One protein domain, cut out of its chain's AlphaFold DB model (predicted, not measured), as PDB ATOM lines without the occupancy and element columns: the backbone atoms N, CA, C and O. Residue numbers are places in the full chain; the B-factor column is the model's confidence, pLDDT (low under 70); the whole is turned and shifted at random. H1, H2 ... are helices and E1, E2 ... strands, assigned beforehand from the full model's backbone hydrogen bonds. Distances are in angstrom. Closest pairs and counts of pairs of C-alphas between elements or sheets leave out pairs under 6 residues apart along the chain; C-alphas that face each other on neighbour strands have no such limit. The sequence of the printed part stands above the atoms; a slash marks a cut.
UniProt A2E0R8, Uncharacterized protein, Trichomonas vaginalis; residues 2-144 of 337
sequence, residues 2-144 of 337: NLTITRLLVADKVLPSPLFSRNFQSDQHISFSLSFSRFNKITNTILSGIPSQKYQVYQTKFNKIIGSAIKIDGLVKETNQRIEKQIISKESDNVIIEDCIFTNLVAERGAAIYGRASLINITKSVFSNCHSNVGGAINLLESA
ATOM      1  N   ASN A   2      21.249   4.139   2.928       36.06
ATOM      2  CA  ASN A   2      22.139   5.135   2.303       36.06
ATOM      3  C   ASN A   2      22.063   5.018   0.769       36.06
ATOM      4  O   ASN A   2      22.846   4.296   0.147       36.06
ATOM      5  N   LEU A   3      21.084   5.690   0.166       39.34
ATOM      6  CA  LEU A   3      20.976   5.839  -1.284       39.34
ATOM      7  C   LEU A   3      21.285   7.296  -1.628       39.34
ATOM      8  O   LEU A   3      20.485   8.184  -1.353       39.34
ATOM      9  N   THR A   4      22.452   7.549  -2.213       48.59
ATOM     10  CA  THR A   4      22.666   8.782  -2.977       48.59
ATOM     11  C   THR A   4      21.739   8.758  -4.196       48.59
ATOM     12  O   THR A   4      21.451   7.679  -4.721       48.59
ATOM     13  N   ILE A   5      21.274   9.917  -4.679       53.81
ATOM     14  CA  ILE A   5      20.421   9.988  -5.885       53.81
ATOM     15  C   ILE A   5      21.084   9.287  -7.075       53.81
ATOM     16  O   ILE A   5      20.407   8.653  -7.874       53.81
ATOM     17  N   THR A   6      22.418   9.264  -7.133       43.00
ATOM     18  CA  THR A   6      23.184   8.501  -8.126       43.00
ATOM     19  C   THR A   6      22.824   7.009  -8.156       43.00
ATOM     20  O   THR A   6      22.846   6.407  -9.223       43.00
ATOM     21  N   ARG A   7      22.458   6.403  -7.014       42.09
ATOM     22  CA  ARG A   7      21.983   5.010  -6.928       42.09
ATOM     23  C   ARG A   7      20.486   4.867  -7.223       42.09
ATOM     24  O   ARG A   7      20.097   3.859  -7.803       42.09
ATOM     25  N   LEU A   8      19.663   5.871  -6.904       48.47
ATOM     26  CA  LEU A   8      18.261   5.931  -7.354       48.47
ATOM     27  C   LEU A   8      18.163   6.059  -8.883       48.47
ATOM     28  O   LEU A   8      17.319   5.414  -9.486       48.47
ATOM     29  N   LEU A   9      19.095   6.769  -9.524       46.38
ATOM     30  CA  LEU A   9      19.201   6.878 -10.985       46.38
ATOM     31  C   LEU A   9      19.600   5.561 -11.674       46.38
ATOM     32  O   LEU A   9      19.339   5.382 -12.862       46.38
ATOM     33  N   VAL A  10      20.212   4.613 -10.951       45.50
ATOM     34  CA  VAL A  10      20.404   3.241 -11.458       45.50
ATOM     35  C   VAL A  10      19.087   2.455 -11.400       45.50
ATOM     36  O   VAL A  10      18.841   1.640 -12.286       45.50
ATOM     37  N   ALA A  11      18.220   2.736 -10.419       39.34
ATOM     38  CA  ALA A  11      16.877   2.157 -10.319       39.34
ATOM     39  C   ALA A  11      15.859   2.804 -11.288       39.34
ATOM     40  O   ALA A  11      14.942   2.128 -11.742       39.34
ATOM     41  N   ASP A  12      16.065   4.065 -11.682       42.72
ATOM     42  CA  ASP A  12      15.257   4.809 -12.671       42.72
ATOM     43  C   ASP A  12      15.339   4.220 -14.096       42.72
ATOM     44  O   ASP A  12      14.533   4.533 -14.964       42.72
ATOM     45  N   LYS A  13      16.251   3.260 -14.337       41.09
ATOM     46  CA  LYS A  13      16.191   2.396 -15.530       41.09
ATOM     47  C   LYS A  13      14.908   1.553 -15.607       41.09
ATOM     48  O   LYS A  13      14.661   0.959 -16.652       41.09
ATOM     49  N   VAL A  14      14.144   1.444 -14.516       39.78
ATOM     50  CA  VAL A  14      13.033   0.489 -14.383       39.78
ATOM     51  C   VAL A  14      11.663   1.172 -14.270       39.78
ATOM     52  O   VAL A  14      10.667   0.545 -14.616       39.78
ATOM     53  N   LEU A  15      11.570   2.440 -13.844       32.94
ATOM     54  CA  LEU A  15      10.283   3.127 -13.666       32.94
ATOM     55  C   LEU A  15      10.404   4.634 -13.955       32.94
ATOM     56  O   LEU A  15      11.173   5.292 -13.265       32.94
ATOM     57  N   PRO A  16       9.633   5.210 -14.898       39.25
ATOM     58  CA  PRO A  16       9.601   6.655 -15.107       39.25
ATOM     59  C   PRO A  16       8.995   7.351 -13.881       39.25
ATOM     60  O   PRO A  16       7.817   7.171 -13.566       39.25
ATOM     61  N   SER A  17       9.803   8.146 -13.182       44.72
ATOM     62  CA  SER A  17       9.366   8.969 -12.055       44.72
ATOM     63  C   SER A  17       9.187  10.430 -12.486       44.72
ATOM     64  O   SER A  17      10.071  10.973 -13.141       44.72
ATOM     65  N   PRO A  18       8.121  11.138 -12.066       48.75
ATOM     66  CA  PRO A  18       8.010  12.585 -12.284       48.75
ATOM     67  C   PRO A  18       9.088  13.394 -11.536       48.75
ATOM     68  O   PRO A  18       9.227  14.588 -11.783       48.75
ATOM     69  N   LEU A  19       9.848  12.765 -10.626       46.94
ATOM     70  CA  LEU A  19      10.925  13.405  -9.860       46.94
ATOM     71  C   LEU A  19      12.244  13.529 -10.640       46.94
ATOM     72  O   LEU A  19      13.056  14.387 -10.298       46.94
ATOM     73  N   PHE A  20      12.473  12.688 -11.653       56.19
ATOM     74  CA  PHE A  20      13.715  12.664 -12.428       56.19
ATOM     75  C   PHE A  20      13.391  12.472 -13.909       56.19
ATOM     76  O   PHE A  20      12.832  11.455 -14.302       56.19
ATOM     77  N   SER A  21      13.752  13.442 -14.748       49.47
ATOM     78  CA  SER A  21      13.675  13.287 -16.201       49.47
ATOM     79  C   SER A  21      15.072  13.342 -16.803       49.47
ATOM     80  O   SER A  21      15.891  14.205 -16.473       49.47
ATOM     81  N   ARG A  22      15.364  12.384 -17.687       52.34
ATOM     82  CA  ARG A  22      16.610  12.337 -18.448       52.34
ATOM     83  C   ARG A  22      16.283  12.343 -19.932       52.34
ATOM     84  O   ARG A  22      15.829  11.342 -20.475       52.34
ATOM     85  N   ASN A  23      16.546  13.466 -20.592       46.44
ATOM     86  CA  ASN A  23      16.432  13.560 -22.041       46.44
ATOM     87  C   ASN A  23      17.736  13.078 -22.678       46.44
ATOM     88  O   ASN A  23      18.733  13.798 -22.706       46.44
ATOM     89  N   PHE A  24      17.727  11.847 -23.188       46.53
ATOM     90  CA  PHE A  24      18.749  11.374 -24.116       46.53
ATOM     91  C   PHE A  24      18.360  11.812 -25.527       46.53
ATOM     92  O   PHE A  24      17.686  11.081 -26.247       46.53
ATOM     93  N   GLN A  25      18.758  13.022 -25.920       45.19
ATOM     94  CA  GLN A  25      18.852  13.331 -27.344       45.19
ATOM     95  C   GLN A  25      20.164  12.759 -27.875       45.19
ATOM     96  O   GLN A  25      21.195  12.814 -27.204       45.19
ATOM     97  N   SER A  26      20.077  12.141 -29.049       46.97
ATOM     98  CA  SER A  26      21.026  11.162 -29.576       46.97
ATOM     99  C   SER A  26      22.417  11.691 -29.907       46.97
ATOM    100  O   SER A  26      23.246  10.879 -30.280       46.97
ATOM    101  N   ASP A  27      22.716  12.975 -29.702       45.66
ATOM    102  CA  ASP A  27      24.080  13.493 -29.750       45.66
ATOM    103  C   ASP A  27      24.235  14.742 -28.850       45.66
ATOM    104  O   ASP A  27      23.639  15.791 -29.075       45.66
ATOM    105  N   GLN A  28      25.097  14.610 -27.834       51.97
ATOM    106  CA  GLN A  28      25.878  15.652 -27.134       51.97
ATOM    107  C   GLN A  28      25.498  16.278 -25.777       51.97
ATOM    108  O   GLN A  28      26.418  16.857 -25.194       51.97
ATOM    109  N   HIS A  29      24.321  16.121 -25.160       60.72
ATOM    110  CA  HIS A  29      24.119  16.717 -23.818       60.72
ATOM    111  C   HIS A  29      23.276  15.862 -22.864       60.72
ATOM    112  O   HIS A  29      22.062  15.752 -23.008       60.72
ATOM    113  N   ILE A  30      23.917  15.307 -21.826       66.75
ATOM    114  CA  ILE A  30      23.189  14.797 -20.659       66.75
ATOM    115  C   ILE A  30      22.670  16.019 -19.900       66.75
ATOM    116  O   ILE A  30      23.452  16.796 -19.347       66.75
ATOM    117  N   SER A  31      21.350  16.176 -19.911       81.19
ATOM    118  CA  SER A  31      20.631  17.114 -19.057       81.19
ATOM    119  C   SER A  31      20.025  16.363 -17.875       81.19
ATOM    120  O   SER A  31      19.515  15.248 -18.022       81.19
ATOM    121  N   PHE A  32      20.119  16.966 -16.697       86.25
ATOM    122  CA  PHE A  32      19.460  16.526 -15.480       86.25
ATOM    123  C   PHE A  32      18.523  17.636 -15.013       86.25
ATOM    124  O   PHE A  32      18.944  18.786 -14.882       86.25
ATOM    125  N   SER A  33      17.270  17.282 -14.750       89.62
ATOM    126  CA  SER A  33      16.281  18.204 -14.202       89.62
ATOM    127  C   SER A  33      15.695  17.652 -12.908       89.62
ATOM    128  O   SER A  33      15.403  16.458 -12.810       89.62
ATOM    129  N   LEU A  34      15.535  18.530 -11.922       90.69
ATOM    130  CA  LEU A  34      14.908  18.269 -10.635       90.69
ATOM    131  C   LEU A  34      13.909  19.386 -10.358       90.69
ATOM    132  O   LEU A  34      14.290  20.550 -10.260       90.69
ATOM    133  N   SER A  35      12.633  19.049 -10.218       94.44
ATOM    134  CA  SER A  35      11.592  20.051 -10.008       94.44
ATOM    135  C   SER A  35      10.612  19.651  -8.911       94.44
ATOM    136  O   SER A  35      10.471  18.468  -8.589       94.44
ATOM    137  N   PHE A  36       9.973  20.649  -8.289       94.44
ATOM    138  CA  PHE A  36       8.877  20.479  -7.321       94.44
ATOM    139  C   PHE A  36       9.176  19.514  -6.162       94.44
ATOM    140  O   PHE A  36       8.274  18.911  -5.573       94.44
ATOM    141  N   SER A  37      10.452  19.347  -5.826       94.56
ATOM    142  CA  SER A  37      10.912  18.295  -4.927       94.56
ATOM    143  C   SER A  37      11.164  18.817  -3.516       94.56
ATOM    144  O   SER A  37      11.319  20.019  -3.282       94.56
ATOM    145  N   ARG A  38      11.190  17.914  -2.531       95.94
ATOM    146  CA  ARG A  38      11.465  18.257  -1.129       95.94
ATOM    147  C   ARG A  38      12.406  17.236  -0.504       95.94
ATOM    148  O   ARG A  38      12.079  16.057  -0.415       95.94
ATOM    149  N   PHE A  39      13.539  17.716  -0.014       95.31
ATOM    150  CA  PHE A  39      14.581  16.934   0.640       95.31
ATOM    151  C   PHE A  39      14.728  17.403   2.082       95.31
ATOM    152  O   PHE A  39      14.839  18.601   2.338       95.31
ATOM    153  N   ASN A  40      14.700  16.470   3.034       96.94
ATOM    154  CA  ASN A  40      14.733  16.798   4.455       96.94
ATOM    155  C   ASN A  40      15.546  15.773   5.245       96.94
ATOM    156  O   ASN A  40      15.291  14.578   5.108       96.94
ATOM    157  N   LYS A  41      16.449  16.236   6.120       96.00
ATOM    158  CA  LYS A  41      17.240  15.385   7.035       96.00
ATOM    159  C   LYS A  41      18.068  14.322   6.299       96.00
ATOM    160  O   LYS A  41      17.975  13.133   6.601       96.00
ATOM    161  N   ILE A  42      18.866  14.747   5.324       91.75
ATOM    162  CA  ILE A  42      19.720  13.851   4.531       91.75
ATOM    163  C   ILE A  42      21.178  14.122   4.878       91.75
ATOM    164  O   ILE A  42      21.593  15.266   4.983       91.75
ATOM    165  N   THR A  43      21.970  13.075   5.070       90.88
ATOM    166  CA  THR A  43      23.362  13.204   5.531       90.88
ATOM    167  C   THR A  43      24.390  13.243   4.399       90.88
ATOM    168  O   THR A  43      25.580  13.103   4.656       90.88
ATOM    169  N   ASN A  44      23.933  13.341   3.150       88.25
ATOM    170  CA  ASN A  44      24.761  13.325   1.950       88.25
ATOM    171  C   ASN A  44      24.288  14.402   0.967       88.25
ATOM    172  O   ASN A  44      23.129  14.822   1.001       88.25
ATOM    173  N   THR A  45      25.157  14.749   0.017       90.94
ATOM    174  CA  THR A  45      24.804  15.542  -1.166       90.94
ATOM    175  C   THR A  45      23.636  14.923  -1.933       90.94
ATOM    176  O   THR A  45      23.598  13.710  -2.162       90.94
ATOM    177  N   ILE A  46      22.701  15.775  -2.358       90.88
ATOM    178  CA  ILE A  46      21.499  15.373  -3.092       90.88
ATOM    179  C   ILE A  46      21.822  15.228  -4.569       90.88
ATOM    180  O   ILE A  46      21.665  14.148  -5.132       90.88
ATOM    181  N   LEU A  47      22.341  16.291  -5.176       92.06
ATOM    182  CA  LEU A  47      22.739  16.306  -6.575       92.06
ATOM    183  C   LEU A  47      24.255  16.427  -6.672       92.06
ATOM    184  O   LEU A  47      24.814  17.423  -6.233       92.06
ATOM    185  N   SER A  48      24.915  15.432  -7.263       90.31
ATOM    186  CA  SER A  48      26.346  15.491  -7.570       90.31
ATOM    187  C   SER A  48      26.568  15.304  -9.062       90.31
ATOM    188  O   SER A  48      25.966  14.413  -9.661       90.31
ATOM    189  N   GLY A  49      27.456  16.104  -9.645       87.31
ATOM    190  CA  GLY A  49      27.664  16.127 -11.085       87.31
ATOM    191  C   GLY A  49      29.006  16.712 -11.519       87.31
ATOM    192  O   GLY A  49      29.773  17.193 -10.691       87.31
ATOM    193  N   ILE A  50      29.278  16.665 -12.825       86.12
ATOM    194  CA  ILE A  50      30.446  17.274 -13.482       86.12
ATOM    195  C   ILE A  50      30.059  18.529 -14.288       86.12
ATOM    196  O   ILE A  50      28.932  18.581 -14.790       86.12
ATOM    197  N   PRO A  51      30.975  19.495 -14.503       82.62
ATOM    198  CA  PRO A  51      30.644  20.783 -15.125       82.62
ATOM    199  C   PRO A  51      30.261  20.731 -16.613       82.62
ATOM    200  O   PRO A  51      29.689  21.677 -17.135       82.62
ATOM    201  N   SER A  52      30.547  19.649 -17.337       78.31
ATOM    202  CA  SER A  52      30.196  19.537 -18.765       78.31
ATOM    203  C   SER A  52      28.724  19.180 -19.029       78.31
ATOM    204  O   SER A  52      28.314  19.087 -20.187       78.31
ATOM    205  N   GLN A  53      27.935  18.947 -17.978       82.88
ATOM    206  CA  GLN A  53      26.522  18.570 -18.064       82.88
ATOM    207  C   GLN A  53      25.614  19.737 -17.677       82.88
ATOM    208  O   GLN A  53      26.031  20.640 -16.953       82.88
ATOM    209  N   LYS A  54      24.364  19.685 -18.146       88.12
ATOM    210  CA  LYS A  54      23.343  20.676 -17.804       88.12
ATOM    211  C   LYS A  54      22.522  20.192 -16.612       88.12
ATOM    212  O   LYS A  54      21.953  19.104 -16.671       88.12
ATOM    213  N   TYR A  55      22.417  21.010 -15.576       90.75
ATOM    214  CA  TYR A  55      21.609  20.778 -14.386       90.75
ATOM    215  C   TYR A  55      20.584  21.886 -14.269       90.75
ATOM    216  O   TYR A  55      20.922  23.065 -14.350       90.75
ATOM    217  N   GLN A  56      19.335  21.502 -14.068       93.81
ATOM    218  CA  GLN A  56      18.256  22.443 -13.858       93.81
ATOM    219  C   GLN A  56      17.495  22.044 -12.597       93.81
ATOM    220  O   GLN A  56      17.043  20.906 -12.477       93.81
ATOM    221  N   VAL A  57      17.400  22.955 -11.635       95.50
ATOM    222  CA  VAL A  57      16.719  22.725 -10.363       95.50
ATOM    223  C   VAL A  57      15.677  23.815 -10.165       95.50
ATOM    224  O   VAL A  57      16.023  24.986 -10.058       95.50
ATOM    225  N   TYR A  58      14.408  23.424 -10.122       96.81
ATOM    226  CA  TYR A  58      13.273  24.346 -10.081       96.81
ATOM    227  C   TYR A  58      12.390  24.068  -8.871       96.81
ATOM    228  O   TYR A  58      12.081  22.908  -8.590       96.81
ATOM    229  N   GLN A  59      11.927  25.102  -8.170       96.50
ATOM    230  CA  GLN A  59      10.826  24.971  -7.197       96.50
ATOM    231  C   GLN A  59      11.054  23.865  -6.154       96.50
ATOM    232  O   GLN A  59      10.137  23.143  -5.754       96.50
ATOM    233  N   THR A  60      12.312  23.681  -5.752       97.00
ATOM    234  CA  THR A  60      12.756  22.558  -4.926       97.00
ATOM    235  C   THR A  60      13.214  23.047  -3.560       97.00
ATOM    236  O   THR A  60      13.869  24.080  -3.432       97.00
ATOM    237  N   LYS A  61      12.864  22.294  -2.513       98.19
ATOM    238  CA  LYS A  61      13.212  22.620  -1.126       98.19
ATOM    239  C   LYS A  61      14.232  21.636  -0.569       98.19
ATOM    240  O   LYS A  61      13.992  20.429  -0.564       98.19
ATOM    241  N   PHE A  62      15.320  22.159  -0.027       98.12
ATOM    242  CA  PHE A  62      16.371  21.434   0.672       98.12
ATOM    243  C   PHE A  62      16.399  21.899   2.127       98.12
ATOM    244  O   PHE A  62      16.551  23.089   2.404       98.12
ATOM    245  N   ASN A  63      16.239  20.970   3.067       98.38
ATOM    246  CA  ASN A  63      16.220  21.273   4.493       98.38
ATOM    247  C   ASN A  63      17.063  20.274   5.287       98.38
ATOM    248  O   ASN A  63      16.925  19.064   5.103       98.38
ATOM    249  N   LYS A  64      17.887  20.752   6.226       97.94
ATOM    250  CA  LYS A  64      18.660  19.879   7.133       97.94
ATOM    251  C   LYS A  64      19.499  18.845   6.375       97.94
ATOM    252  O   LYS A  64      19.397  17.647   6.643       97.94
ATOM    253  N   ILE A  65      20.276  19.303   5.395       95.56
ATOM    254  CA  ILE A  65      21.207  18.452   4.643       95.56
ATOM    255  C   ILE A  65      22.610  18.609   5.231       95.56
ATOM    256  O   ILE A  65      23.037  19.732   5.502       95.56
ATOM    257  N   ILE A  66      23.303  17.489   5.437       94.88
ATOM    258  CA  ILE A  66      24.729  17.452   5.776       94.88
ATOM    259  C   ILE A  66      25.504  17.098   4.503       94.88
ATOM    260  O   ILE A  66      25.221  16.088   3.859       94.88
ATOM    261  N   GLY A  67      26.470  17.935   4.137       91.75
ATOM    262  CA  GLY A  67      27.075  17.978   2.809       91.75
ATOM    263  C   GLY A  67      26.364  18.985   1.900       91.75
ATOM    264  O   GLY A  67      25.204  19.327   2.122       91.75
ATOM    265  N   SER A  68      27.067  19.477   0.876       95.50
ATOM    266  CA  SER A  68      26.502  20.438  -0.079       95.50
ATOM    267  C   SER A  68      25.271  19.828  -0.743       95.50
ATOM    268  O   SER A  68      25.373  18.717  -1.272       95.50
ATOM    269  N   ALA A  69      24.120  20.506  -0.727       96.62
ATOM    270  CA  ALA A  69      22.902  19.962  -1.331       96.62
ATOM    271  C   ALA A  69      23.094  19.698  -2.835       96.62
ATOM    272  O   ALA A  69      22.719  18.631  -3.330       96.62
ATOM    273  N   ILE A  70      23.753  20.626  -3.530       96.31
ATOM    274  CA  ILE A  70      24.167  20.501  -4.926       96.31
ATOM    275  C   ILE A  70      25.694  20.614  -4.996       96.31
ATOM    276  O   ILE A  70      26.280  21.568  -4.487       96.31
ATOM    277  N   LYS A  71      26.343  19.636  -5.629       95.19
ATOM    278  CA  LYS A  71      27.794  19.560  -5.805       95.19
ATOM    279  C   LYS A  71      28.151  19.343  -7.276       95.19
ATOM    280  O   LYS A  71      28.037  18.228  -7.781       95.19
ATOM    281  N   ILE A  72      28.630  20.378  -7.956       91.56
ATOM    282  CA  ILE A  72      29.132  20.281  -9.332       91.56
ATOM    283  C   ILE A  72      30.652  20.407  -9.300       91.56
ATOM    284  O   ILE A  72      31.190  21.474  -9.018       91.56
ATOM    285  N   ASP A  73      31.352  19.303  -9.539       86.38
ATOM    286  CA  ASP A  73      32.800  19.200  -9.355       86.38
ATOM    287  C   ASP A  73      33.401  18.256 -10.403       86.38
ATOM    288  O   ASP A  73      32.877  17.172 -10.658       86.38
ATOM    289  N   GLY A  74      34.495  18.660 -11.044       68.19
ATOM    290  CA  GLY A  74      35.129  17.884 -12.109       68.19
ATOM    291  C   GLY A  74      36.543  18.361 -12.425       68.19
ATOM    292  O   GLY A  74      36.908  19.505 -12.156       68.19
ATOM    293  N   LEU A  75      37.361  17.464 -12.987       57.81
ATOM    294  CA  LEU A  75      38.751  17.753 -13.342       57.81
ATOM    295  C   LEU A  75      38.821  18.746 -14.513       57.81
ATOM    296  O   LEU A  75      38.325  18.483 -15.603       57.81
ATOM    297  N   VAL A  76      39.522  19.858 -14.288       54.78
ATOM    298  CA  VAL A  76      39.692  20.991 -15.219       54.78
ATOM    299  C   VAL A  76      40.492  20.632 -16.488       54.78
ATOM    300  O   VAL A  76      40.480  21.379 -17.464       54.78
ATOM    301  N   LYS A  77      41.198  19.491 -16.509       52.09
ATOM    302  CA  LYS A  77      42.257  19.213 -17.498       52.09
ATOM    303  C   LYS A  77      41.787  19.037 -18.949       52.09
ATOM    304  O   LYS A  77      42.581  19.300 -19.842       52.09
ATOM    305  N   GLU A  78      40.537  18.657 -19.204       45.84
ATOM    306  CA  GLU A  78      40.037  18.422 -20.577       45.84
ATOM    307  C   GLU A  78      39.060  19.497 -21.072       45.84
ATOM    308  O   GLU A  78      38.651  19.498 -22.231       45.84
ATOM    309  N   THR A  79      38.665  20.436 -20.212       51.12
ATOM    310  CA  THR A  79      37.486  21.277 -20.460       51.12
ATOM    311  C   THR A  79      37.802  22.641 -21.070       51.12
ATOM    312  O   THR A  79      36.873  23.343 -21.461       51.12
ATOM    313  N   ASN A  80      39.080  23.011 -21.207       55.28
ATOM    314  CA  ASN A  80      39.472  24.380 -21.559       55.28
ATOM    315  C   ASN A  80      38.942  24.835 -22.928       55.28
ATOM    316  O   ASN A  80      38.238  25.831 -22.974       55.28
ATOM    317  N   GLN A  81      39.112  24.071 -24.013       54.88
ATOM    318  CA  GLN A  81      38.697  24.547 -25.348       54.88
ATOM    319  C   GLN A  81      37.172  24.605 -25.567       54.88
ATOM    320  O   GLN A  81      36.682  25.438 -26.331       54.88
ATOM    321  N   ARG A  82      36.398  23.705 -24.942       53.91
ATOM    322  CA  ARG A  82      34.937  23.622 -25.149       53.91
ATOM    323  C   ARG A  82      34.178  24.601 -24.259       53.91
ATOM    324  O   ARG A  82      33.250  25.244 -24.743       53.91
ATOM    325  N   ILE A  83      34.590  24.724 -22.995       55.06
ATOM    326  CA  ILE A  83      34.044  25.731 -22.084       55.06
ATOM    327  C   ILE A  83      34.409  27.118 -22.617       55.06
ATOM    328  O   ILE A  83      33.506  27.926 -22.760       55.06
ATOM    329  N   GLU A  84      35.643  27.367 -23.075       55.62
ATOM    330  CA  GLU A  84      36.004  28.645 -23.722       55.62
ATOM    331  C   GLU A  84      35.048  29.025 -24.862       55.62
ATOM    332  O   GLU A  84      34.571  30.154 -24.891       55.62
ATOM    333  N   LYS A  85      34.676  28.090 -25.748       53.03
ATOM    334  CA  LYS A  85      33.709  28.367 -26.826       53.03
ATOM    335  C   LYS A  85      32.290  28.664 -26.322       53.03
ATOM    336  O   LYS A  85      31.675  29.593 -26.827       53.03
ATOM    337  N   GLN A  86      31.787  27.920 -25.332       53.69
ATOM    338  CA  GLN A  86      30.460  28.167 -24.736       53.69
ATOM    339  C   GLN A  86      30.408  29.469 -23.920       53.69
ATOM    340  O   GLN A  86      29.370  30.124 -23.853       53.69
ATOM    341  N   ILE A  87      31.532  29.862 -23.322       50.38
ATOM    342  CA  ILE A  87      31.682  31.120 -22.585       50.38
ATOM    343  C   ILE A  87      31.738  32.305 -23.538       50.38
ATOM    344  O   ILE A  87      31.092  33.316 -23.281       50.38
ATOM    345  N   ILE A  88      32.480  32.176 -24.643       50.56
ATOM    346  CA  ILE A  88      32.532  33.201 -25.691       50.56
ATOM    347  C   ILE A  88      31.139  33.407 -26.300       50.56
ATOM    348  O   ILE A  88      30.800  34.536 -26.649       50.56
ATOM    349  N   SER A  89      30.313  32.357 -26.387       49.56
ATOM    350  CA  SER A  89      28.965  32.472 -26.943       49.56
ATOM    351  C   SER A  89      27.866  32.833 -25.928       49.56
ATOM    352  O   SER A  89      26.790  33.240 -26.350       49.56
ATOM    353  N   LYS A  90      28.099  32.756 -24.603       53.72
ATOM    354  CA  LYS A  90      27.050  32.886 -23.557       53.72
ATOM    355  C   LYS A  90      25.837  31.949 -23.789       53.72
ATOM    356  O   LYS A  90      24.750  32.209 -23.281       53.72
ATOM    357  N   GLU A  91      25.981  30.868 -24.561       49.00
ATOM    358  CA  GLU A  91      24.821  30.206 -25.193       49.00
ATOM    359  C   GLU A  91      24.036  29.219 -24.315       49.00
ATOM    360  O   GLU A  91      22.971  28.773 -24.731       49.00
ATOM    361  N   SER A  92      24.485  28.863 -23.109       61.59
ATOM    362  CA  SER A  92      23.585  28.291 -22.088       61.59
ATOM    363  C   SER A  92      24.268  28.104 -20.739       61.59
ATOM    364  O   SER A  92      25.356  27.535 -20.652       61.59
ATOM    365  N   ASP A  93      23.573  28.505 -19.677       69.38
ATOM    366  CA  ASP A  93      23.927  28.137 -18.309       69.38
ATOM    367  C   ASP A  93      23.938  26.612 -18.168       69.38
ATOM    368  O   ASP A  93      22.993  25.916 -18.569       69.38
ATOM    369  N   ASN A  94      25.013  26.085 -17.582       84.56
ATOM    370  CA  ASN A  94      25.112  24.658 -17.308       84.56
ATOM    371  C   ASN A  94      24.488  24.306 -15.951       84.56
ATOM    372  O   ASN A  94      24.117  23.156 -15.747       84.56
ATOM    373  N   VAL A  95      24.327  25.267 -15.039       91.69
ATOM    374  CA  VAL A  95      23.637  25.079 -13.760       91.69
ATOM    375  C   VAL A  95      22.613  26.191 -13.598       91.69
ATOM    376  O   VAL A  95      22.972  27.343 -13.366       91.69
ATOM    377  N   ILE A  96      21.340  25.822 -13.710       95.62
ATOM    378  CA  ILE A  96      20.197  26.711 -13.514       95.62
ATOM    379  C   ILE A  96      19.507  26.310 -12.217       95.62
ATOM    380  O   ILE A  96      19.109  25.154 -12.060       95.62
ATOM    381  N   ILE A  97      19.368  27.255 -11.296       97.62
ATOM    382  CA  ILE A  97      18.647  27.076 -10.036       97.62
ATOM    383  C   ILE A  97      17.631  28.203  -9.934       97.62
ATOM    384  O   ILE A  97      17.996  29.373  -9.913       97.62
ATOM    385  N   GLU A  98      16.352  27.863  -9.895       98.19
ATOM    386  CA  GLU A  98      15.284  28.856  -9.908       98.19
ATOM    387  C   GLU A  98      14.202  28.512  -8.885       98.19
ATOM    388  O   GLU A  98      13.775  27.358  -8.766       98.19
ATOM    389  N   ASP A  99      13.769  29.529  -8.134       97.75
ATOM    390  CA  ASP A  99      12.688  29.432  -7.144       97.75
ATOM    391  C   ASP A  99      12.919  28.291  -6.130       97.75
ATOM    392  O   ASP A  99      12.036  27.506  -5.788       97.75
ATOM    393  N   CYS A 100      14.167  28.122  -5.685       98.56
ATOM    394  CA  CYS A 100      14.549  27.061  -4.758       98.56
ATOM    395  C   CYS A 100      14.725  27.585  -3.333       98.56
ATOM    396  O   CYS A 100      15.075  28.739  -3.105       98.56
ATOM    397  N   ILE A 101      14.519  26.711  -2.345       98.62
ATOM    398  CA  ILE A 101      14.681  27.051  -0.927       98.62
ATOM    399  C   ILE A 101      15.697  26.110  -0.289       98.62
ATOM    400  O   ILE A 101      15.473  24.905  -0.213       98.62
ATOM    401  N   PHE A 102      16.778  26.672   0.233       98.62
ATOM    402  CA  PHE A 102      17.863  25.992   0.926       98.62
ATOM    403  C   PHE A 102      17.884  26.459   2.383       98.62
ATOM    404  O   PHE A 102      18.094  27.636   2.664       98.62
ATOM    405  N   THR A 103      17.616  25.549   3.319       98.56
ATOM    406  CA  THR A 103      17.399  25.882   4.736       98.56
ATOM    407  C   THR A 103      18.151  24.940   5.669       98.56
ATOM    408  O   THR A 103      18.093  23.722   5.508       98.56
ATOM    409  N   ASN A 104      18.805  25.478   6.700       98.44
ATOM    410  CA  ASN A 104      19.461  24.684   7.752       98.44
ATOM    411  C   ASN A 104      20.472  23.666   7.197       98.44
ATOM    412  O   ASN A 104      20.444  22.492   7.569       98.44
ATOM    413  N   LEU A 105      21.295  24.077   6.236       98.62
ATOM    414  CA  LEU A 105      22.256  23.191   5.578       98.62
ATOM    415  C   LEU A 105      23.624  23.311   6.239       98.62
ATOM    416  O   LEU A 105      24.010  24.397   6.660       98.62
ATOM    417  N   VAL A 106      24.373  22.212   6.298       98.50
ATOM    418  CA  VAL A 106      25.726  22.192   6.864       98.50
ATOM    419  C   VAL A 106      26.662  21.456   5.916       98.50
ATOM    420  O   VAL A 106      26.400  20.309   5.573       98.50
ATOM    421  N   ALA A 107      27.773  22.064   5.509       97.31
ATOM    422  CA  ALA A 107      28.788  21.389   4.695       97.31
ATOM    423  C   ALA A 107      30.193  21.925   4.968       97.31
ATOM    424  O   ALA A 107      30.365  22.931   5.639       97.31
ATOM    425  N   GLU A 108      31.221  21.298   4.401       97.44
ATOM    426  CA  GLU A 108      32.574  21.863   4.447       97.44
ATOM    427  C   GLU A 108      32.690  23.119   3.561       97.44
ATOM    428  O   GLU A 108      33.344  24.092   3.927       97.44
ATOM    429  N   ARG A 109      32.036  23.117   2.395       97.12
ATOM    430  CA  ARG A 109      32.087  24.187   1.389       97.12
ATOM    431  C   ARG A 109      30.710  24.345   0.774       97.12
ATOM    432  O   ARG A 109      30.170  23.331   0.341       97.12
ATOM    433  N   GLY A 110      30.166  25.561   0.706       97.69
ATOM    434  CA  GLY A 110      28.900  25.814   0.007       97.69
ATOM    435  C   GLY A 110      27.778  24.873   0.449       97.69
ATOM    436  O   GLY A 110      27.504  23.888  -0.239       97.69
ATOM    437  N   ALA A 111      27.157  25.112   1.609       98.31
ATOM    438  CA  ALA A 111      26.205  24.145   2.162       98.31
ATOM    439  C   ALA A 111      24.980  23.916   1.269       98.31
ATOM    440  O   ALA A 111      24.474  22.796   1.180       98.31
ATOM    441  N   ALA A 112      24.542  24.944   0.550       98.44
ATOM    442  CA  ALA A 112      23.560  24.785  -0.508       98.44
ATOM    443  C   ALA A 112      24.222  24.296  -1.794       98.44
ATOM    444  O   ALA A 112      23.832  23.262  -2.339       98.44
ATOM    445  N   ILE A 113      25.218  25.039  -2.277       98.38
ATOM    446  CA  ILE A 113      25.806  24.815  -3.594       98.38
ATOM    447  C   ILE A 113      27.322  24.903  -3.495       98.38
ATOM    448  O   ILE A 113      27.876  25.944  -3.142       98.38
ATOM    449  N   TYR A 114      27.987  23.823  -3.889       97.50
ATOM    450  CA  TYR A 114      29.400  23.835  -4.232       97.50
ATOM    451  C   TYR A 114      29.547  23.608  -5.734       97.50
ATOM    452  O   TYR A 114      29.096  22.587  -6.258       97.50
ATOM    453  N   GLY A 115      30.174  24.556  -6.422       93.69
ATOM    454  CA  GLY A 115      30.387  24.502  -7.863       93.69
ATOM    455  C   GLY A 115      31.839  24.782  -8.221       93.69
ATOM    456  O   GLY A 115      32.458  25.683  -7.662       93.69
ATOM    457  N   ARG A 116      32.380  24.045  -9.188       91.56
ATOM    458  CA  ARG A 116      33.667  24.348  -9.814       91.56
ATOM    459  C   ARG A 116      33.525  24.419 -11.327       91.56
ATOM    460  O   ARG A 116      32.793  23.618 -11.904       91.56
ATOM    461  N   ALA A 117      34.234  25.349 -11.966       87.94
ATOM    462  CA  ALA A 117      34.340  25.454 -13.424       87.94
ATOM    463  C   ALA A 117      32.978  25.436 -14.147       87.94
ATOM    464  O   ALA A 117      32.811  24.753 -15.153       87.94
ATOM    465  N   SER A 118      31.996  26.153 -13.595       85.00
ATOM    466  CA  SER A 118      30.602  26.139 -14.052       85.00
ATOM    467  C   SER A 118      30.135  27.518 -14.535       85.00
ATOM    468  O   SER A 118      30.779  28.533 -14.265       85.00
ATOM    469  N   LEU A 119      29.025  27.542 -15.267       88.75
ATOM    470  CA  LEU A 119      28.300  28.722 -15.733       88.75
ATOM    471  C   LEU A 119      26.958  28.747 -14.991       88.75
ATOM    472  O   LEU A 119      26.045  27.973 -15.287       88.75
ATOM    473  N   ILE A 120      26.911  29.551 -13.932       91.88
ATOM    474  CA  ILE A 120      25.911  29.417 -12.874       91.88
ATOM    475  C   ILE A 120      24.908  30.552 -12.966       91.88
ATOM    476  O   ILE A 120      25.286  31.721 -12.927       91.88
ATOM    477  N   ASN A 121      23.634  30.179 -13.016       95.62
ATOM    478  CA  ASN A 121      22.512  31.095 -12.978       95.62
ATOM    479  C   ASN A 121      21.555  30.683 -11.862       95.62
ATOM    480  O   ASN A 121      20.943  29.612 -11.905       95.62
ATOM    481  N   ILE A 122      21.479  31.526 -10.841       97.94
ATOM    482  CA  ILE A 122      20.624  31.343  -9.678       97.94
ATOM    483  C   ILE A 122      19.654  32.507  -9.663       97.94
ATOM    484  O   ILE A 122      20.059  33.659  -9.814       97.94
ATOM    485  N   THR A 123      18.369  32.183  -9.558       98.00
ATOM    486  CA  THR A 123      17.329  33.201  -9.527       98.00
ATOM    487  C   THR A 123      16.235  32.885  -8.522       98.00
ATOM    488  O   THR A 123      15.885  31.714  -8.317       98.00
ATOM    489  N   LYS A 124      15.652  33.930  -7.926       97.69
ATOM    490  CA  LYS A 124      14.467  33.843  -7.050       97.69
ATOM    491  C   LYS A 124      14.618  32.823  -5.918       97.69
ATOM    492  O   LYS A 124      13.636  32.218  -5.494       97.69
ATOM    493  N   SER A 125      15.841  32.556  -5.472       98.56
ATOM    494  CA  SER A 125      16.128  31.468  -4.543       98.56
ATOM    495  C   SER A 125      16.457  31.990  -3.150       98.56
ATOM    496  O   SER A 125      17.027  33.065  -2.969       98.56
ATOM    497  N   VAL A 126      16.103  31.204  -2.135       98.56
ATOM    498  CA  VAL A 126      16.310  31.547  -0.726       98.56
ATOM    499  C   VAL A 126      17.336  30.608  -0.112       98.56
ATOM    500  O   VAL A 126      17.161  29.391  -0.111       98.56
ATOM    501  N   PHE A 127      18.370  31.184   0.485       98.62
ATOM    502  CA  PHE A 127      19.440  30.511   1.205       98.62
ATOM    503  C   PHE A 127      19.450  31.009   2.644       98.62
ATOM    504  O   PHE A 127      19.819  32.157   2.903       98.62
ATOM    505  N   SER A 128      19.038  30.161   3.583       98.50
ATOM    506  CA  SER A 128      18.934  30.572   4.980       98.50
ATOM    507  C   SER A 128      19.460  29.559   5.978       98.50
ATOM    508  O   SER A 128      19.232  28.353   5.857       98.50
ATOM    509  N   ASN A 129      20.124  30.064   7.018       98.44
ATOM    510  CA  ASN A 129      20.722  29.230   8.062       98.44
ATOM    511  C   ASN A 129      21.663  28.160   7.471       98.44
ATOM    512  O   ASN A 129      21.697  27.022   7.941       98.44
ATOM    513  N   CYS A 130      22.371  28.494   6.390       98.75
ATOM    514  CA  CYS A 130      23.398  27.638   5.814       98.75
ATOM    515  C   CYS A 130      24.734  27.901   6.515       98.75
ATOM    516  O   CYS A 130      25.124  29.053   6.709       98.75
ATOM    517  N   HIS A 131      25.434  26.832   6.880       98.69
ATOM    518  CA  HIS A 131      26.717  26.890   7.567       98.69
ATOM    519  C   HIS A 131      27.784  26.094   6.817       98.69
ATOM    520  O   HIS A 131      27.596  24.910   6.519       98.69
ATOM    521  N   SER A 132      28.927  26.716   6.534       98.19
ATOM    522  CA  SER A 132      30.084  26.004   5.985       98.19
ATOM    523  C   SER A 132      31.416  26.627   6.391       98.19
ATOM    524  O   SER A 132      31.442  27.707   6.965       98.19
ATOM    525  N   ASN A 133      32.556  25.999   6.088       98.25
ATOM    526  CA  ASN A 133      33.836  26.676   6.320       98.25
ATOM    527  C   ASN A 133      34.032  27.820   5.314       98.25
ATOM    528  O   ASN A 133      34.493  28.897   5.687       98.25
ATOM    529  N   VAL A 134      33.669  27.612   4.046       97.75
ATOM    530  CA  VAL A 134      33.883  28.577   2.957       97.75
ATOM    531  C   VAL A 134      32.625  28.695   2.110       97.75
ATOM    532  O   VAL A 134      32.218  27.707   1.489       97.75
ATOM    533  N   GLY A 135      32.059  29.904   2.049       97.44
ATOM    534  CA  GLY A 135      30.807  30.177   1.354       97.44
ATOM    535  C   GLY A 135      29.649  29.513   2.085       97.44
ATOM    536  O   GLY A 135      29.272  28.398   1.729       97.44
ATOM    537  N   GLY A 136      29.141  30.125   3.157       98.00
ATOM    538  CA  GLY A 136      28.168  29.486   4.057       98.00
ATOM    539  C   GLY A 136      27.002  28.859   3.295       98.00
ATOM    540  O   GLY A 136      26.764  27.656   3.422       98.00
ATOM    541  N   ALA A 137      26.377  29.618   2.390       98.50
ATOM    542  CA  ALA A 137      25.417  29.077   1.432       98.50
ATOM    543  C   ALA A 137      26.083  28.546   0.155       98.50
ATOM    544  O   ALA A 137      25.875  27.386  -0.212       98.50
ATOM    545  N   ILE A 138      26.873  29.381  -0.524       98.69
ATOM    546  CA  ILE A 138      27.383  29.088  -1.868       98.69
ATOM    547  C   ILE A 138      28.902  29.225  -1.920       98.69
ATOM    548  O   ILE A 138      29.456  30.233  -1.485       98.69
ATOM    549  N   ASN A 139      29.564  28.242  -2.528       98.44
ATOM    550  CA  ASN A 139      30.984  28.305  -2.856       98.44
ATOM    551  C   ASN A 139      31.218  27.920  -4.322       98.44
ATOM    552  O   ASN A 139      31.038  26.757  -4.693       98.44
ATOM    553  N   LEU A 140      31.594  28.903  -5.142       96.56
ATOM    554  CA  LEU A 140      31.840  28.760  -6.576       96.56
ATOM    555  C   LEU A 140      33.305  29.052  -6.879       96.56
ATOM    556  O   LEU A 140      33.785  30.135  -6.560       96.56
ATOM    557  N   LEU A 141      33.987  28.108  -7.523       94.12
ATOM    558  CA  LEU A 141      35.412  28.193  -7.837       94.12
ATOM    559  C   LEU A 141      35.655  28.125  -9.340       94.12
ATOM    560  O   LEU A 141      35.152  27.224 -10.014       94.12
ATOM    561  N   GLU A 142      36.496  29.020  -9.859       90.56
ATOM    562  CA  GLU A 142      36.885  29.052 -11.276       90.56
ATOM    563  C   GLU A 142      35.684  29.055 -12.245       90.56
ATOM    564  O   GLU A 142      35.781  28.529 -13.359       90.56
ATOM    565  N   SER A 143      34.544  29.610 -11.824       89.25
ATOM    566  CA  SER A 143      33.337  29.690 -12.646       89.25
ATOM    567  C   SER A 143      33.559  30.625 -13.824       89.25
ATOM    568  O   SER A 143      34.311  31.595 -13.750       89.25
ATOM    569  N   ALA A 144      32.925  30.340 -14.949       85.88
ATOM    570  CA  ALA A 144      33.106  31.187 -16.116       85.88
ATOM    571  C   ALA A 144      32.262  32.458 -16.046       85.88
ATOM    572  O   ALA A 144      32.735  33.539 -16.388       85.88
TER     573      ALA A 144
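AT A GLANCE: This is residues 2 to 144 of the 337 residues of an uncharacterized protein of Trichomonas vaginalis (UniProt A2E0R8). The chain winds in four stacked turns as a short solenoid, each wall a parallel sheet: E1 E4 E7 E11, E2 E5 E8 E12 and E3 E6 E10 E14, with the small sheet E9 E13 at a corner of the last two turns. H1 and the long stretch 12 to 30 lie at the end of the stack where the first turn is, and H2 lies off the walls in a loop between E6 and E7. The printed part has 143 residues, in the order H1, E1 to E6, H2, E7 to E14, and its class is mixed, helices and strands. It is compact, with a radius of gyration of the C-alphas of 14.9 A and spans of 39 by 39 by 27 A.

IN THESE COORDINATES: Find C-alpha 31 at (20.631, 17.114, -19.057), where E1 begins; it runs to residue 35 over 13.1 A. Beside it look for E4, residues 54 to 58, E7, 95 to 98, and E11, 119 to 123, which is 13.4 A long. The second sheet has E2, residues 38 to 42, E5, 61 to 65, E8, 101 to 103, and E12, 126 to 128. The third has E3, residues 47 to 49, E6, 70 to 72, E10, 113 to 116, and E14, 138 to 143, which ends at C-alpha 143 (33.337, 29.690, -12.646) after 12.3 A. E9 is residues 106 to 109 and E13 is 131 to 134. H1 is residues 5 to 11, and H2, 80 to 89, spans 14.3 A.

HOW THE PARTS SIT: In the sheet E1 E4 E7 E11, look at N 32 and O 54, 2.8 A apart, between E1 and E4, parallel at 8 degrees. This sheet and the sheet E3 E6 E10 E14 form a sandwich, two sheets face to face; the parts of them that face each other are 11.0 A apart, centre to centre. In the latter, N 71 and O 47 of E6 and E3 are 2.8 A apart, within hydrogen-bond range. E1 runs on into E2 at 93 degrees, and E2 is parallel to E5, with N 39 and O 61 2.8 A apart. E12 runs on into E13 at 92 degrees; E13 is parallel to E9, with N 107 and O 131 3.0 A apart. H1 is only just on the sheet E3 E6 E10 E14, with 5 pairs of C-alphas within 10 A, and only grazes it with residues 5 to 6. H2 is not on any of these three sheets. In H2 every O i to N i+4 pair is within hydrogen-bond range; in H1, 2 of 3 are.

THE WHOLE: The C-alphas farthest apart, of Ser 26 and Asn 129, are 41.8 A apart. The printed part has no cut. The link from H1 to E1, 19 residues, is long. Look for pLDDT under 70 in residues 2 to 30 and 74 to 93; the mean of the printed part is 79.0.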